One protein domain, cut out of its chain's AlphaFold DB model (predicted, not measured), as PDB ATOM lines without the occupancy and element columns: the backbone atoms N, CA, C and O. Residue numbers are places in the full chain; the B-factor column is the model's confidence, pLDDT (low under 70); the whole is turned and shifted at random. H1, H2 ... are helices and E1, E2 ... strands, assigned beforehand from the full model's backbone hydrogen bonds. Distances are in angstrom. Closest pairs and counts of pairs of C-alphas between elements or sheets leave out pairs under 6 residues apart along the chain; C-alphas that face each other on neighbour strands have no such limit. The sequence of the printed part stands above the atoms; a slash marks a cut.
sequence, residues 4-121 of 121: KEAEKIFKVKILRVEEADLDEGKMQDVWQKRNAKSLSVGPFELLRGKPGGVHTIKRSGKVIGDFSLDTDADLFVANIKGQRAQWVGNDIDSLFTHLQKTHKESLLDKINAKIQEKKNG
ATOM      1  N   LYS A   4     279.624 180.583 249.488       69.62
ATOM      2  CA  LYS A   4     279.965 179.555 248.482       69.62
ATOM      3  C   LYS A   4     278.734 178.942 247.795       69.62
ATOM      4  O   LYS A   4     278.783 178.651 246.604       69.62
ATOM      5  N   GLU A   5     277.632 178.772 248.526       75.31
ATOM      6  CA  GLU A   5     276.375 178.220 248.004       75.31
ATOM      7  C   GLU A   5     275.721 179.206 247.021       75.31
ATOM      8  O   GLU A   5     275.332 178.834 245.917       75.31
ATOM      9  N   ALA A   6     275.689 180.495 247.381       71.50
ATOM     10  CA  ALA A   6     275.145 181.555 246.532       71.50
ATOM     11  C   ALA A   6     275.969 181.759 245.245       71.50
ATOM     12  O   ALA A   6     275.401 181.934 244.168       71.50
ATOM     13  N   GLU A   7     277.301 181.680 245.332       69.88
ATOM     14  CA  GLU A   7     278.199 181.751 244.169       69.88
ATOM     15  C   GLU A   7     278.001 180.567 243.215       69.88
ATOM     16  O   GLU A   7     277.930 180.752 241.996       69.88
ATOM     17  N   LYS A   8     277.847 179.354 243.759       73.94
ATOM     18  CA  LYS A   8     277.560 178.150 242.970       73.94
ATOM     19  C   LYS A   8     276.213 178.267 242.256       73.94
ATOM     20  O   LYS A   8     276.145 178.010 241.057       73.94
ATOM     21  N   ILE A   9     275.169 178.714 242.957       73.50
ATOM     22  CA  ILE A   9     273.835 178.932 242.377       73.50
ATOM     23  C   ILE A   9     273.887 179.994 241.273       73.50
ATOM     24  O   ILE A   9     273.309 179.790 240.207       73.50
ATOM     25  N   PHE A  10     274.611 181.097 241.476       72.31
ATOM     26  CA  PHE A  10     274.742 182.154 240.471       72.31
ATOM     27  C   PHE A  10     275.465 181.668 239.208       72.31
ATOM     28  O   PHE A  10     274.989 181.905 238.098       72.31
ATOM     29  N   LYS A  11     276.562 180.914 239.363       69.44
ATOM     30  CA  LYS A  11     277.280 180.301 238.236       69.44
ATOM     31  C   LYS A  11     276.382 179.324 237.474       69.44
ATOM     32  O   LYS A  11     276.277 179.427 236.259       69.44
ATOM     33  N   VAL A  12     275.682 178.429 238.175       69.25
ATOM     34  CA  VAL A  12     274.737 177.474 237.564       69.25
ATOM     35  C   VAL A  12     273.593 178.192 236.844       69.25
ATOM     36  O   VAL A  12     273.187 177.764 235.769       69.25
ATOM     37  N   LYS A  13     273.094 179.304 237.396       67.38
ATOM     38  CA  LYS A  13     272.031 180.093 236.769       67.38
ATOM     39  C   LYS A  13     272.508 180.752 235.473       67.38
ATOM     40  O   LYS A  13     271.803 180.659 234.481       67.38
ATOM     41  N   ILE A  14     273.710 181.331 235.439       67.50
ATOM     42  CA  ILE A  14     274.285 181.878 234.194       67.50
ATOM     43  C   ILE A  14     274.507 180.780 233.155       67.50
ATOM     44  O   ILE A  14     274.170 180.966 231.992       67.50
ATOM     45  N   LEU A  15     274.997 179.611 233.576       64.69
ATOM     46  CA  LEU A  15     275.184 178.476 232.670       64.69
ATOM     47  C   LEU A  15     273.870 177.994 232.031       64.69
ATOM     48  O   LEU A  15     273.938 177.414 230.955       64.69
ATOM     49  N   ARG A  16     272.711 178.228 232.667       60.56
ATOM     50  CA  ARG A  16     271.381 177.794 232.195       60.56
ATOM     51  C   ARG A  16     270.562 178.862 231.464       60.56
ATOM     52  O   ARG A  16     269.587 178.505 230.822       60.56
ATOM     53  N   VAL A  17     270.870 180.150 231.619       56.59
ATOM     54  CA  VAL A  17     269.979 181.241 231.166       56.59
ATOM     55  C   VAL A  17     270.286 181.723 229.741       56.59
ATOM     56  O   VAL A  17     269.467 182.429 229.162       56.59
ATOM     57  N   GLU A  18     271.415 181.335 229.141       59.94
ATOM     58  CA  GLU A  18     271.872 181.952 227.880       59.94
ATOM     59  C   GLU A  18     271.989 181.008 226.675       59.94
ATOM     60  O   GLU A  18     272.204 181.481 225.557       59.94
ATOM     61  N   GLU A  19     271.797 179.702 226.858       62.81
ATOM     62  CA  GLU A  19     271.746 178.738 225.752       62.81
ATOM     63  C   GLU A  19     270.292 178.585 225.304       62.81
ATOM     64  O   GLU A  19     269.525 177.794 225.842       62.81
ATOM     65  N   ALA A  20     269.888 179.427 224.357       69.81
ATOM     66  CA  ALA A  20     268.758 179.102 223.507       69.81
ATOM     67  C   ALA A  20     269.220 178.012 222.535       69.81
ATOM     68  O   ALA A  20     270.178 178.242 221.795       69.81
ATOM     69  N   ASP A  21     268.555 176.861 222.560       73.56
ATOM     70  CA  ASP A  21     268.760 175.813 221.565       73.56
ATOM     71  C   ASP A  21     268.313 176.342 220.197       73.56
ATOM     72  O   ASP A  21     267.193 176.843 220.037       73.56
ATOM     73  N   LEU A  22     269.216 176.281 219.221       82.56
ATOM     74  CA  LEU A  22     268.951 176.690 217.850       82.56
ATOM     75  C   LEU A  22     268.689 175.453 217.001       82.56
ATOM     76  O   LEU A  22     269.524 174.554 216.929       82.56
ATOM     77  N   ASP A  23     267.537 175.437 216.337       85.19
ATOM     78  CA  ASP A  23     267.272 174.477 215.271       85.19
ATOM     79  C   ASP A  23     268.171 174.828 214.075       85.19
ATOM     80  O   ASP A  23     268.069 175.936 213.541       85.19
ATOM     81  N   GLU A  24     269.026 173.898 213.652       85.69
ATOM     82  CA  GLU A  24     270.004 174.109 212.578       85.69
ATOM     83  C   GLU A  24     269.352 174.662 211.294       85.69
ATOM     84  O   GLU A  24     268.342 174.149 210.804       85.69
ATOM     85  N   GLY A  25     269.923 175.747 210.759       88.31
ATOM     86  CA  GLY A  25     269.503 176.401 209.515       88.31
ATOM     87  C   GLY A  25     268.204 177.214 209.594       88.31
ATOM     88  O   GLY A  25     267.841 177.907 208.636       88.31
ATOM     89  N   LYS A  26     267.479 177.181 210.715       92.81
ATOM     90  CA  LYS A  26     266.201 177.892 210.846       92.81
ATOM     91  C   LYS A  26     266.397 179.403 210.858       92.81
ATOM     92  O   LYS A  26     265.591 180.123 210.260       92.81
ATOM     93  N   MET A  27     267.438 179.903 211.525       94.44
ATOM     94  CA  MET A  27     267.705 181.342 211.564       94.44
ATOM     95  C   MET A  27     268.207 181.833 210.211       94.44
ATOM     96  O   MET A  27     267.755 182.880 209.743       94.44
ATOM     97  N   GLN A  28     269.049 181.047 209.540       94.88
ATOM     98  CA  GLN A  28     269.467 181.290 208.164       94.88
ATOM     99  C   GLN A  28     268.273 181.418 207.215       94.88
ATOM    100  O   GLN A  28     268.202 182.371 206.437       94.88
ATOM    101  N   ASP A  29     267.300 180.512 207.303       95.56
ATOM    102  CA  ASP A  29     266.108 180.532 206.455       95.56
ATOM    103  C   ASP A  29     265.241 181.769 206.695       95.56
ATOM    104  O   ASP A  29     264.777 182.416 205.750       95.56
ATOM    105  N   VAL A  30     265.032 182.141 207.957       95.19
ATOM    106  CA  VAL A  30     264.284 183.359 208.288       95.19
ATOM    107  C   VAL A  30     265.044 184.604 207.821       95.19
ATOM    108  O   VAL A  30     264.431 185.548 207.316       95.19
ATOM    109  N   TRP A  31     266.371 184.604 207.932       95.25
ATOM    110  CA  TRP A  31     267.198 185.700 207.454       95.25
ATOM    111  C   TRP A  31     267.156 185.808 205.927       95.25
ATOM    112  O   TRP A  31     266.648 186.796 205.404       95.25
ATOM    113  N   GLN A  32     267.674 184.821 205.201       92.12
ATOM    114  CA  GLN A  32     267.858 184.908 203.754       92.12
ATOM    115  C   GLN A  32     266.549 184.707 202.988       92.12
ATOM    116  O   GLN A  32     266.159 185.566 202.201       92.12
ATOM    117  N   LYS A  33     265.823 183.609 203.238       92.69
ATOM    118  CA  LYS A  33     264.649 183.251 202.422       92.69
ATOM    119  C   LYS A  33     263.448 184.140 202.719       92.69
ATOM    120  O   LYS A  33     262.704 184.499 201.810       92.69
ATOM    121  N   ARG A  34     263.240 184.499 203.990       93.44
ATOM    122  CA  ARG A  34     262.100 185.339 204.410       93.44
ATOM    123  C   ARG A  34     262.433 186.827 204.499       93.44
ATOM    124  O   ARG A  34     261.546 187.613 204.824       93.44
ATOM    125  N   ASN A  35     263.681 187.213 204.217       93.56
ATOM    126  CA  ASN A  35     264.162 188.595 204.253       93.56
ATOM    127  C   ASN A  35     263.767 189.331 205.551       93.56
ATOM    128  O   ASN A  35     263.289 190.470 205.527       93.56
ATOM    129  N   ALA A  36     263.911 188.660 206.699       95.81
ATOM    130  CA  ALA A  36     263.489 189.220 207.979       95.81
ATOM    131  C   ALA A  36     264.241 190.520 208.300       95.81
ATOM    132  O   ALA A  36     265.457 190.608 208.121       95.81
ATOM    133  N   LYS A  37     263.520 191.532 208.805       96.50
ATOM    134  CA  LYS A  37     264.110 192.821 209.218       96.50
ATOM    135  C   LYS A  37     264.976 192.696 210.472       96.50
ATOM    136  O   LYS A  37     265.900 193.486 210.653       96.50
ATOM    137  N   SER A  38     264.674 191.724 211.324       97.06
ATOM    138  CA  SER A  38     265.458 191.413 212.509       97.06
ATOM    139  C   SER A  38     265.309 189.952 212.922       97.06
ATOM    140  O   SER A  38     264.343 189.284 212.550       97.06
ATOM    141  N   LEU A  39     266.282 189.470 213.694       97.00
ATOM    142  CA  LEU A  39     266.269 188.179 214.377       97.00
ATOM    143  C   LEU A  39     266.736 188.361 215.813       97.00
ATOM    144  O   LEU A  39     267.558 189.234 216.088       97.00
ATOM    145  N   SER A  40     266.244 187.532 216.727       95.50
ATOM    146  CA  SER A  40     266.632 187.607 218.132       95.50
ATOM    147  C   SER A  40     266.755 186.226 218.754       95.50
ATOM    148  O   SER A  40     265.880 185.382 218.577       95.50
ATOM    149  N   VAL A  41     267.837 186.030 219.502       93.38
ATOM    150  CA  VAL A  41     268.152 184.799 220.232       93.38
ATOM    151  C   VAL A  41     268.766 185.205 221.567       93.38
ATOM    152  O   VAL A  41     269.828 185.832 221.618       93.38
ATOM    153  N   GLY A  42     268.077 184.883 222.663       90.62
ATOM    154  CA  GLY A  42     268.479 185.323 223.998       90.62
ATOM    155  C   GLY A  42     268.667 186.851 224.058       90.62
ATOM    156  O   GLY A  42     267.767 187.589 223.656       90.62
ATOM    157  N   PRO A  43     269.814 187.362 224.545       92.88
ATOM    158  CA  PRO A  43     270.062 188.798 224.619       92.88
ATOM    159  C   PRO A  43     270.510 189.414 223.286       92.88
ATOM    160  O   PRO A  43     270.730 190.626 223.247       92.88
ATOM    161  N   PHE A  44     270.707 188.624 222.228       96.75
ATOM    162  CA  PHE A  44     271.247 189.095 220.957       96.75
ATOM    163  C   PHE A  44     270.156 189.412 219.953       96.75
ATOM    164  O   PHE A  44     269.152 188.711 219.856       96.75
ATOM    165  N   GLU A  45     270.400 190.450 219.166       98.00
ATOM    166  CA  GLU A  45     269.541 190.857 218.066       98.00
ATOM    167  C   GLU A  45     270.400 191.182 216.842       98.00
ATOM    168  O   GLU A  45     271.384 191.919 216.937       98.00
ATOM    169  N   LEU A  46     270.012 190.640 215.690       98.19
ATOM    170  CA  LEU A  46     270.556 191.001 214.388       98.19
ATOM    171  C   LEU A  46     269.541 191.892 213.682       98.19
ATOM    172  O   LEU A  46     268.374 191.523 213.566       98.19
ATOM    173  N   LEU A  47     269.976 193.055 213.208       98.19
ATOM    174  CA  LEU A  47     269.139 194.016 212.494       98.19
ATOM    175  C   LEU A  47     269.600 194.139 211.054       98.19
ATOM    176  O   LEU A  47     270.759 194.474 210.788       98.19
ATOM    177  N   ARG A  48     268.674 193.914 210.125       97.31
ATOM    178  CA  ARG A  48     268.942 194.058 208.702       97.31
ATOM    179  C   ARG A  48     269.135 195.531 208.363       97.31
ATOM    180  O   ARG A  48     268.291 196.375 208.660       97.31
ATOM    181  N   GLY A  49     270.264 195.812 207.725       95.44
ATOM    182  CA  GLY A  49     270.567 197.111 207.136       95.44
ATOM    183  C   GLY A  49     269.872 197.318 205.790       95.44
ATOM    184  O   GLY A  49     268.897 196.650 205.448       95.44
ATOM    185  N   LYS A  50     270.393 198.250 204.992       91.81
ATOM    186  CA  LYS A  50     269.935 198.416 203.606       91.81
ATOM    187  C   LYS A  50     270.274 197.159 202.780       91.81
ATOM    188  O   LYS A  50     271.253 196.483 203.105       91.81
ATOM    189  N   PRO A  51     269.501 196.842 201.724       85.06
ATOM    190  CA  PRO A  51     269.830 195.749 200.808       85.06
ATOM    191  C   PRO A  51     271.275 195.851 200.299       85.06
ATOM    192  O   PRO A  51     271.711 196.939 199.931       85.06
ATOM    193  N   GLY A  52     272.013 194.736 200.329       79.88
ATOM    194  CA  GLY A  52     273.429 194.672 199.934       79.88
ATOM    195  C   GLY A  52     274.410 195.383 200.875       79.88
ATOM    196  O   GLY A  52     275.578 195.525 200.540       79.88
ATOM    197  N   GLY A  53     273.948 195.875 202.029       89.12
ATOM    198  CA  GLY A  53     274.763 196.638 202.968       89.12
ATOM    199  C   GLY A  53     275.070 195.907 204.271       89.12
ATOM    200  O   GLY A  53     274.584 194.814 204.543       89.12
ATOM    201  N   VAL A  54     275.838 196.589 205.115       96.25
ATOM    202  CA  VAL A  54     276.197 196.146 206.466       96.25
ATOM    203  C   VAL A  54     274.965 196.107 207.381       96.25
ATOM    204  O   VAL A  54     274.070 196.955 207.315       96.25
ATOM    205  N   HIS A  55     274.914 195.099 208.239       98.19
ATOM    206  CA  HIS A  55     273.865 194.809 209.211       98.19
ATOM    207  C   HIS A  55     274.383 195.033 210.634       98.19
ATOM    208  O   HIS A  55     275.587 195.080 210.868       98.19
ATOM    209  N   THR A  56     273.490 195.203 211.609       98.62
ATOM    210  CA  THR A  56     273.878 195.548 212.988       98.62
ATOM    211  C   THR A  56     273.696 194.372 213.938       98.62
ATOM    212  O   THR A  56     272.668 193.702 213.903       98.62
ATOM    213  N   ILE A  57     274.656 194.190 214.846       98.62
ATOM    214  CA  ILE A  57     274.576 193.258 215.973       98.62
ATOM    215  C   ILE A  57     274.329 194.055 217.254       98.62
ATOM    216  O   ILE A  57     275.094 194.959 217.617       98.62
ATOM    217  N   LYS A  58     273.276 193.696 217.983       98.50
ATOM    218  CA  LYS A  58     272.962 194.234 219.305       98.50
ATOM    219  C   LYS A  58     273.013 193.151 220.371       98.50
ATOM    220  O   LYS A  58     272.717 191.988 220.121       98.50
ATOM    221  N   ARG A  59     273.341 193.575 221.592       95.69
ATOM    222  CA  ARG A  59     273.136 192.808 222.820       95.69
ATOM    223  C   ARG A  59     272.382 193.663 223.827       95.69
ATOM    224  O   ARG A  59     272.862 194.735 224.200       95.69
ATOM    225  N   SER A  60     271.216 193.188 224.258       93.25
ATOM    226  CA  SER A  60     270.334 193.867 225.215       93.25
ATOM    227  C   SER A  60     270.077 195.330 224.821       93.25
ATOM    228  O   SER A  60     270.260 196.249 225.616       93.25
ATOM    229  N   GLY A  61     269.748 195.555 223.543       94.50
ATOM    230  CA  GLY A  61     269.480 196.880 222.971       94.50
ATOM    231  C   GLY A  61     270.718 197.720 222.622       94.50
ATOM    232  O   GLY A  61     270.599 198.690 221.874       94.50
ATOM    233  N   LYS A  62     271.916 197.347 223.089       97.19
ATOM    234  CA  LYS A  62     273.161 198.073 222.801       97.19
ATOM    235  C   LYS A  62     273.855 197.510 221.566       97.19
ATOM    236  O   LYS A  62     274.076 196.307 221.488       97.19
ATOM    237  N   VAL A  63     274.270 198.379 220.645       98.25
ATOM    238  CA  VAL A  63     275.091 197.982 219.490       98.25
ATOM    239  C   VAL A  63     276.449 197.473 219.970       98.25
ATOM    240  O   VAL A  63     277.146 198.150 220.734       98.25
ATOM    241  N   ILE A  64     276.802 196.268 219.534       97.88
ATOM    242  CA  ILE A  64     278.069 195.608 219.862       97.88
ATOM    243  C   ILE A  64     278.875 195.222 218.629       97.88
ATOM    244  O   ILE A  64     279.981 194.727 218.793       97.88
ATOM    245  N   GLY A  65     278.361 195.435 217.426       98.12
ATOM    246  CA  GLY A  65     279.070 195.050 216.221       98.12
ATOM    247  C   GLY A  65     278.226 195.186 214.975       98.12
ATOM    248  O   GLY A  65     277.088 195.666 215.018       98.12
ATOM    249  N   ASP A  66     278.799 194.710 213.888       98.44
ATOM    250  CA  ASP A  66     278.208 194.681 212.566       98.44
ATOM    251  C   ASP A  66     278.557 193.379 211.847       98.44
ATOM    252  O   ASP A  66     279.461 192.652 212.263       98.44
ATOM    253  N   PHE A  67     277.792 193.063 210.806       98.12
ATOM    254  CA  PHE A  67     278.073 191.927 209.938       98.12
ATOM    255  C   PHE A  67     277.554 192.155 208.522       98.12
ATOM    256  O   PHE A  67     276.654 192.963 208.299       98.12
ATOM    257  N   SER A  68     278.094 191.419 207.563       96.88
ATOM    258  CA  SER A  68     277.650 191.413 206.169       96.88
ATOM    259  C   SER A  68     277.795 190.018 205.579       96.88
ATOM    260  O   SER A  68     278.538 189.195 206.108       96.88
ATOM    261  N   LEU A  69     277.080 189.759 204.484       95.00
ATOM    262  CA  LEU A  69     277.359 188.619 203.619       95.00
ATOM    263  C   LEU A  69     278.398 189.060 202.585       95.00
ATOM    264  O   LEU A  69     278.132 189.983 201.817       95.00
ATOM    265  N   ASP A  70     279.561 188.421 202.593       92.88
ATOM    266  CA  ASP A  70     280.486 188.436 201.468       92.88
ATOM    267  C   ASP A  70     279.896 187.532 200.383       92.88
ATOM    268  O   ASP A  70     279.857 186.309 200.525       92.88
ATOM    269  N   THR A  71     279.350 188.152 199.340       87.69
ATOM    270  CA  THR A  71     278.669 187.448 198.250       87.69
ATOM    271  C   THR A  71     279.626 186.721 197.318       87.69
ATOM    272  O   THR A  71     279.178 185.850 196.583       87.69
ATOM    273  N   ASP A  72     280.913 187.074 197.320       91.06
ATOM    274  CA  ASP A  72     281.904 186.396 196.482       91.06
ATOM    275  C   ASP A  72     282.375 185.099 197.153       91.06
ATOM    276  O   ASP A  72     282.669 184.113 196.480       91.06
ATOM    277  N   ALA A  73     282.427 185.096 198.490       91.62
ATOM    278  CA  ALA A  73     282.835 183.942 199.285       91.62
ATOM    279  C   ALA A  73     281.665 183.096 199.819       91.62
ATOM    280  O   ALA A  73     281.913 182.028 200.376       91.62
ATOM    281  N   ASP A  74     280.421 183.567 199.698       91.31
ATOM    282  CA  ASP A  74     279.232 183.007 200.359       91.31
ATOM    283  C   ASP A  74     279.409 182.845 201.885       91.31
ATOM    284  O   ASP A  74     278.926 181.895 202.507       91.31
ATOM    285  N   LEU A  75     280.110 183.798 202.509       96.00
ATOM    286  CA  LEU A  75     280.419 183.785 203.939       96.00
ATOM    287  C   LEU A  75     279.909 185.042 204.631       96.00
ATOM    288  O   LEU A  75     280.066 186.164 204.156       96.00
ATOM    289  N   PHE A  76     279.342 184.870 205.817       96.75
ATOM    290  CA  PHE A  76     279.103 185.978 206.720       96.75
ATOM    291  C   PHE A  76     280.397 186.384 207.407       96.75
ATOM    292  O   PHE A  76     281.121 185.548 207.942       96.75
ATOM    293  N   VAL A  77     280.635 187.690 207.451       97.31
ATOM    294  CA  VAL A  77     281.759 188.302 208.158       97.31
ATOM    295  C   VAL A  77     281.199 189.250 209.203       97.31
ATOM    296  O   VAL A  77     280.337 190.070 208.888       97.31
ATOM    297  N   ALA A  78     281.669 189.146 210.446       98.19
ATOM    298  CA  ALA A  78     281.199 189.967 211.555       98.19
ATOM    299  C   ALA A  78     282.344 190.610 212.344       98.19
ATOM    300  O   ALA A  78     283.301 189.948 212.758       98.19
ATOM    301  N   ASN A  79     282.196 191.903 212.631       97.88
ATOM    302  CA  ASN A  79     283.046 192.649 213.552       97.88
ATOM    303  C   ASN A  79     282.325 192.787 214.894       97.88
ATOM    304  O   ASN A  79     281.281 193.432 214.984       97.88
ATOM    305  N   ILE A  80     282.885 192.210 215.960       97.56
ATOM    306  CA  ILE A  80     282.260 192.209 217.288       97.56
ATOM    307  C   ILE A  80     283.163 192.937 218.286       97.56
ATOM    308  O   ILE A  80     284.327 192.595 218.492       97.56
ATOM    309  N   LYS A  81     282.611 193.946 218.960       94.44
ATOM    310  CA  LYS A  81     283.320 194.765 219.943       94.44
ATOM    311  C   LYS A  81     283.879 193.904 221.071       94.44
ATOM    312  O   LYS A  81     283.140 193.231 221.787       94.44
ATOM    313  N   GLY A  82     285.186 194.029 221.291       89.38
ATOM    314  CA  GLY A  82     285.915 193.270 222.307       89.38
ATOM    315  C   GLY A  82     286.474 191.939 221.804       89.38
ATOM    316  O   GLY A  82     287.165 191.272 222.567       89.38
ATOM    317  N   GLN A  83     286.229 191.571 220.543       92.50
ATOM    318  CA  GLN A  83     286.911 190.463 219.880       92.50
ATOM    319  C   GLN A  83     288.076 191.000 219.040       92.50
ATOM    320  O   GLN A  83     287.996 192.086 218.469       92.50
ATOM    321  N   ARG A  84     289.195 190.264 219.025       87.31
ATOM    322  CA  ARG A  84     290.432 190.685 218.338       87.31
ATOM    323  C   ARG A  84     290.402 190.426 216.833       87.31
ATOM    324  O   ARG A  84     291.110 191.109 216.107       87.31
ATOM    325  N   ALA A  85     289.633 189.434 216.398       93.44
ATOM    326  CA  ALA A  85     289.525 189.021 215.008       93.44
ATOM    327  C   ALA A  85     288.070 189.101 214.548       93.44
ATOM    328  O   ALA A  85     287.150 189.055 215.371       93.44
ATOM    329  N   GLN A  86     287.890 189.204 213.234       95.62
ATOM    330  CA  GLN A  86     286.585 189.030 212.614       95.62
ATOM    331  C   GLN A  86     286.108 187.601 212.828       95.62
ATOM    332  O   GLN A  86     286.897 186.655 212.798       95.62
ATOM    333  N   TRP A  87     284.808 187.458 213.040       97.62
ATOM    334  CA  TRP A  87     284.169 186.163 212.919       97.62
ATOM    335  C   TRP A  87     283.796 185.937 211.456       97.62
ATOM    336  O   TRP A  87     283.321 186.862 210.795       97.62
ATOM    337  N   VAL A  88     284.015 184.719 210.970       97.38
ATOM    338  CA  VAL A  88     283.642 184.289 209.623       97.38
ATOM    339  C   VAL A  88     282.891 182.971 209.745       97.38
ATOM    340  O   VAL A  88     283.356 182.069 210.446       97.38
ATOM    341  N   GLY A  89     281.747 182.854 209.078       96.50
ATOM    342  CA  GLY A  89     280.942 181.636 209.092       96.50
ATOM    343  C   GLY A  89     279.943 181.571 207.947       96.50
ATOM    344  O   GLY A  89     279.726 182.537 207.226       96.50
ATOM    345  N   ASN A  90     279.358 180.398 207.759       95.06
ATOM    346  CA  ASN A  90     278.528 180.043 206.607       95.06
ATOM    347  C   ASN A  90     277.033 180.361 206.800       95.06
ATOM    348  O   ASN A  90     276.283 180.390 205.827       95.06
ATOM    349  N   ASP A  91     276.579 180.597 208.033       95.31
ATOM    350  CA  ASP A  91     275.161 180.807 208.326       95.31
ATOM    351  C   ASP A  91     274.911 181.720 209.541       95.31
ATOM    352  O   ASP A  91     275.800 182.050 210.327       95.31
ATOM    353  N   ILE A  92     273.669 182.177 209.682       96.56
ATOM    354  CA  ILE A  92     273.241 183.034 210.796       96.56
ATOM    355  C   ILE A  92     273.147 182.262 212.120       96.56
ATOM    356  O   ILE A  92     273.366 182.837 213.189       96.56
ATOM    357  N   ASP A  93     272.826 180.972 212.071       95.56
ATOM    358  CA  ASP A  93     272.714 180.106 213.246       95.56
ATOM    359  C   ASP A  93     274.065 179.999 213.987       95.56
ATOM    360  O   ASP A  93     274.143 180.162 215.211       95.56
ATOM    361  N   SER A  94     275.160 179.838 213.245       95.56
ATOM    362  CA  SER A  94     276.531 179.817 213.759       95.56
ATOM    363  C   SER A  94     276.983 181.182 214.282       95.56
ATOM    364  O   SER A  94     277.682 181.232 215.299       95.56
ATOM    365  N   LEU A  95     276.529 182.293 213.684       97.25
ATOM    366  CA  LEU A  95     276.763 183.632 214.240       97.25
ATOM    367  C   LEU A  95     276.114 183.772 215.625       97.25
ATOM    368  O   LEU A  95     276.766 184.229 216.567       97.25
ATOM    369  N   PHE A  96     274.856 183.349 215.791       96.25
ATOM    370  CA  PHE A  96     274.206 183.365 217.107       96.25
ATOM    371  C   PHE A  96     274.909 182.448 218.110       96.25
ATOM    372  O   PHE A  96     275.180 182.876 219.235       96.25
ATOM    373  N   THR A  97     275.292 181.245 217.682       94.25
ATOM    374  CA  THR A  97     276.046 180.292 218.509       94.25
ATOM    375  C   THR A  97     277.360 180.907 219.007       94.25
ATOM    376  O   THR A  97     277.688 180.832 220.196       94.25
ATOM    377  N   HIS A  98     278.101 181.590 218.127       95.31
ATOM    378  CA  HIS A  98     279.334 182.300 218.484       95.31
ATOM    379  C   HIS A  98     279.088 183.439 219.480       95.31
ATOM    380  O   HIS A  98     279.822 183.587 220.464       95.31
ATOM    381  N   LEU A  99     278.038 184.237 219.267       95.19
ATOM    382  CA  LEU A  99     277.667 185.334 220.165       95.19
ATOM    383  C   LEU A  99     277.322 184.825 221.573       95.19
ATOM    384  O   LEU A  99     277.818 185.376 222.560       95.19
ATOM    385  N   GLN A 100     276.539 183.747 221.676       91.81
ATOM    386  CA  GLN A 100     276.194 183.117 222.954       91.81
ATOM    387  C   GLN A 100     277.436 182.566 223.659       91.81
ATOM    388  O   GLN A 100     277.678 182.888 224.826       91.81
ATOM    389  N   LYS A 101     278.272 181.809 222.940       90.69
ATOM    390  CA  LYS A 101     279.495 181.211 223.490       90.69
ATOM    391  C   LYS A 101     280.453 182.266 224.041       90.69
ATOM    392  O   LYS A 101     280.829 182.218 225.212       90.69
ATOM    393  N   THR A 102     280.810 183.253 223.223       91.31
ATOM    394  CA  THR A 102     281.790 184.281 223.613       91.31
ATOM    395  C   THR A 102     281.278 185.181 224.736       91.31
ATOM    396  O   THR A 102     282.049 185.651 225.579       91.31
ATOM    397  N   HIS A 103     279.965 185.405 224.809       90.19
ATOM    398  CA  HIS A 103     279.379 186.131 225.926       90.19
ATOM    399  C   HIS A 103     279.437 185.349 227.233       90.19
ATOM    400  O   HIS A 103     279.847 185.929 228.245       90.19
ATOM    401  N   LYS A 104     279.089 184.062 227.195       86.38
ATOM    402  CA  LYS A 104     279.160 183.156 228.342       86.38
ATOM    403  C   LYS A 104     280.583 183.070 228.889       86.38
ATOM    404  O   LYS A 104     280.785 183.249 230.089       86.38
ATOM    405  N   GLU A 105     281.573 182.894 228.015       87.38
ATOM    406  CA  GLU A 105     282.998 182.906 228.376       87.38
ATOM    407  C   GLU A 105     283.390 184.232 229.055       87.38
ATOM    408  O   GLU A 105     283.892 184.234 230.179       87.38
ATOM    409  N   SER A 106     283.030 185.375 228.458       86.75
ATOM    410  CA  SER A 106     283.310 186.697 229.040       86.75
ATOM    411  C   SER A 106     282.660 186.915 230.415       86.75
ATOM    412  O   SER A 106     283.223 187.603 231.273       86.75
ATOM    413  N   LEU A 107     281.458 186.378 230.645       86.12
ATOM    414  CA  LEU A 107     280.791 186.455 231.946       86.12
ATOM    415  C   LEU A 107     281.501 185.596 232.994       86.12
ATOM    416  O   LEU A 107     281.701 186.058 234.119       86.12
ATOM    417  N   LEU A 108     281.907 184.379 232.625       85.62
ATOM    418  CA  LEU A 108     282.646 183.477 233.506       85.62
ATOM    419  C   LEU A 108     283.984 184.087 233.933       85.62
ATOM    420  O   LEU A 108     284.289 184.077 235.127       85.62
ATOM    421  N   ASP A 109     284.725 184.695 233.007       87.31
ATOM    422  CA  ASP A 109     285.997 185.360 233.310       87.31
ATOM    423  C   ASP A 109     285.823 186.513 234.299       87.31
ATOM    424  O   ASP A 109     286.545 186.606 235.294       87.31
ATOM    425  N   LYS A 110     284.805 187.360 234.097       86.12
ATOM    426  CA  LYS A 110     284.496 188.472 235.015       86.12
ATOM    427  C   LYS A 110     284.123 187.992 236.412       86.12
ATOM    428  O   LYS A 110     284.463 188.643 237.398       86.12
ATOM    429  N   ILE A 111     283.396 186.883 236.508       84.50
ATOM    430  CA  ILE A 111     283.021 186.291 237.795       84.50
ATOM    431  C   ILE A 111     284.255 185.725 238.488       84.50
ATOM    432  O   ILE A 111     284.467 186.003 239.666       84.50
ATOM    433  N   ASN A 112     285.087 184.983 237.757       83.38
ATOM    434  CA  ASN A 112     286.320 184.417 238.290       83.38
ATOM    435  C   ASN A 112     287.265 185.519 238.791       83.38
ATOM    436  O   ASN A 112     287.760 185.410 239.911       83.38
ATOM    437  N   ALA A 113     287.445 186.604 238.031       87.06
ATOM    438  CA  ALA A 113     288.253 187.753 238.442       87.06
ATOM    439  C   ALA A 113     287.747 188.371 239.757       87.06
ATOM    440  O   ALA A 113     288.505 188.486 240.719       87.06
ATOM    441  N   LYS A 114     286.437 188.645 239.858       84.25
ATOM    442  CA  LYS A 114     285.820 189.178 241.088       84.25
ATOM    443  C   LYS A 114     285.957 188.250 242.294       84.25
ATOM    444  O   LYS A 114     286.028 188.720 243.427       84.25
ATOM    445  N   ILE A 115     285.939 186.934 242.082       81.12
ATOM    446  CA  ILE A 115     286.148 185.957 243.161       81.12
ATOM    447  C   ILE A 115     287.594 186.022 243.666       81.12
ATOM    448  O   ILE A 115     287.806 185.922 244.872       81.12
ATOM    449  N   GLN A 116     288.578 186.188 242.778       79.50
ATOM    450  CA  GLN A 116     289.985 186.295 243.177       79.50
ATOM    451  C   GLN A 116     290.278 187.603 243.918       79.50
ATOM    452  O   GLN A 116     290.918 187.568 244.964       79.50
ATOM    453  N   GLU A 117     289.735 188.732 243.452       83.56
ATOM    454  CA  GLU A 117     289.845 190.024 244.152       83.56
ATOM    455  C   GLU A 117     289.358 189.930 245.607       83.56
ATOM    456  O   GLU A 117     290.021 190.414 246.515       83.56
ATOM    457  N   LYS A 118     288.240 189.232 245.845       75.38
ATOM    458  CA  LYS A 118     287.672 189.027 247.191       75.38
ATOM    459  C   LYS A 118     288.410 188.011 248.064       75.38
ATOM    460  O   LYS A 118     288.089 187.906 249.243       75.38
ATOM    461  N   LYS A 119     289.284 187.182 247.492       71.94
ATOM    462  CA  LYS A 119     290.111 186.226 248.249       71.94
ATOM    463  C   LYS A 119     291.433 186.841 248.690       71.94
ATOM    464  O   LYS A 119     292.004 186.375 249.670       71.94
ATOM    465  N   ASN A 120     291.905 187.840 247.949       70.00
ATOM    466  CA  ASN A 120     293.194 188.489 248.160       70.00
ATOM    467  C   ASN A 120     293.089 189.812 248.942       70.00
ATOM    468  O   ASN A 120     294.123 190.416 249.219       70.00
ATOM    469  N   GLY A 121     291.875 190.264 249.270       55.25
ATOM    470  CA  GLY A 121     291.595 191.393 250.163       55.25
ATOM    471  C   GLY A 121     290.771 190.945 251.357       55.25
ATOM    472  O   GLY A 121     290.996 191.505 252.448       55.25
TER     473      GLY A 121
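What this domain is: This is residues 4 to 121 of the 121 residues of an uncharacterized protein of Gammaproteobacteria bacterium (UniProt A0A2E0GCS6). A six-stranded sheet, curled like part of a barrel, wraps round residues 92 to 103 of the long helix H3, whose later part runs out of it as an arm. H1 runs beside this arm the opposite way, and short H2 packs on edge strand E1 and on residues 92 to 93 of H3. The printed part has 118 residues; along the chain come H1, H2, E1 to E6 and H3, class mixed, with the antiparallel sheet in the order E1 E2 E3 E4 E5 E6. It is only just loose, close to compact, with a radius of gyration of the C-alphas of 16.6 A, and elongated, 54 by 27 by 23 A.

How they stand to each other: H1, residues 4 to 17, only just touches H3, residues 92 to 120, with 3 pairs of C-alphas within 8 A, the closest Leu 15 and Lys 104 at 7.5 A; they run opposite ways at a shallow tilt of 11 degrees. H2, residues 26 to 33, touches H3, closest at C-alphas 28 and 92, 4.9 A. E1, residues 38 to 41, E2, 44 to 47, E3, 55 to 59, E4, 62 to 70, E5, 75 to 80, and E6, 87 to 89, form a meander, each strand the antiparallel neighbour of the one before. Within hydrogen-bond range are N 39 and O 46, 2.9 A, N 45 and O 58, 2.9 A, N 57 and O 65, 2.9 A, N 68 and O 77, 2.9 A, and N 78 and O 87, 2.8 A. H2 and H3, on one face of this strongly twisted sheet, make two layers with it, helices and sheet. In H1, H2 and H3 every O i to N i+4 pair is within hydrogen-bond range.

Where its parts are: H1 begins at C-alpha 4 (279.965, 179.555, 248.482) and is 20.1 A long. E4 measures 24.5 A. H3 measures 42.7 A, ending at C-alpha 120 (293.194, 188.489, 248.160).

The domain as a whole: The farthest C-alphas, Lys 33 and Gly 121, are 55.4 A apart. The printed part has no cut, and no link is long. Residues 116 to 121, of which 116 to 120 belong to H3, stand free. pLDDT is under 70 at residues 4, 7, 11 to 20 and 121.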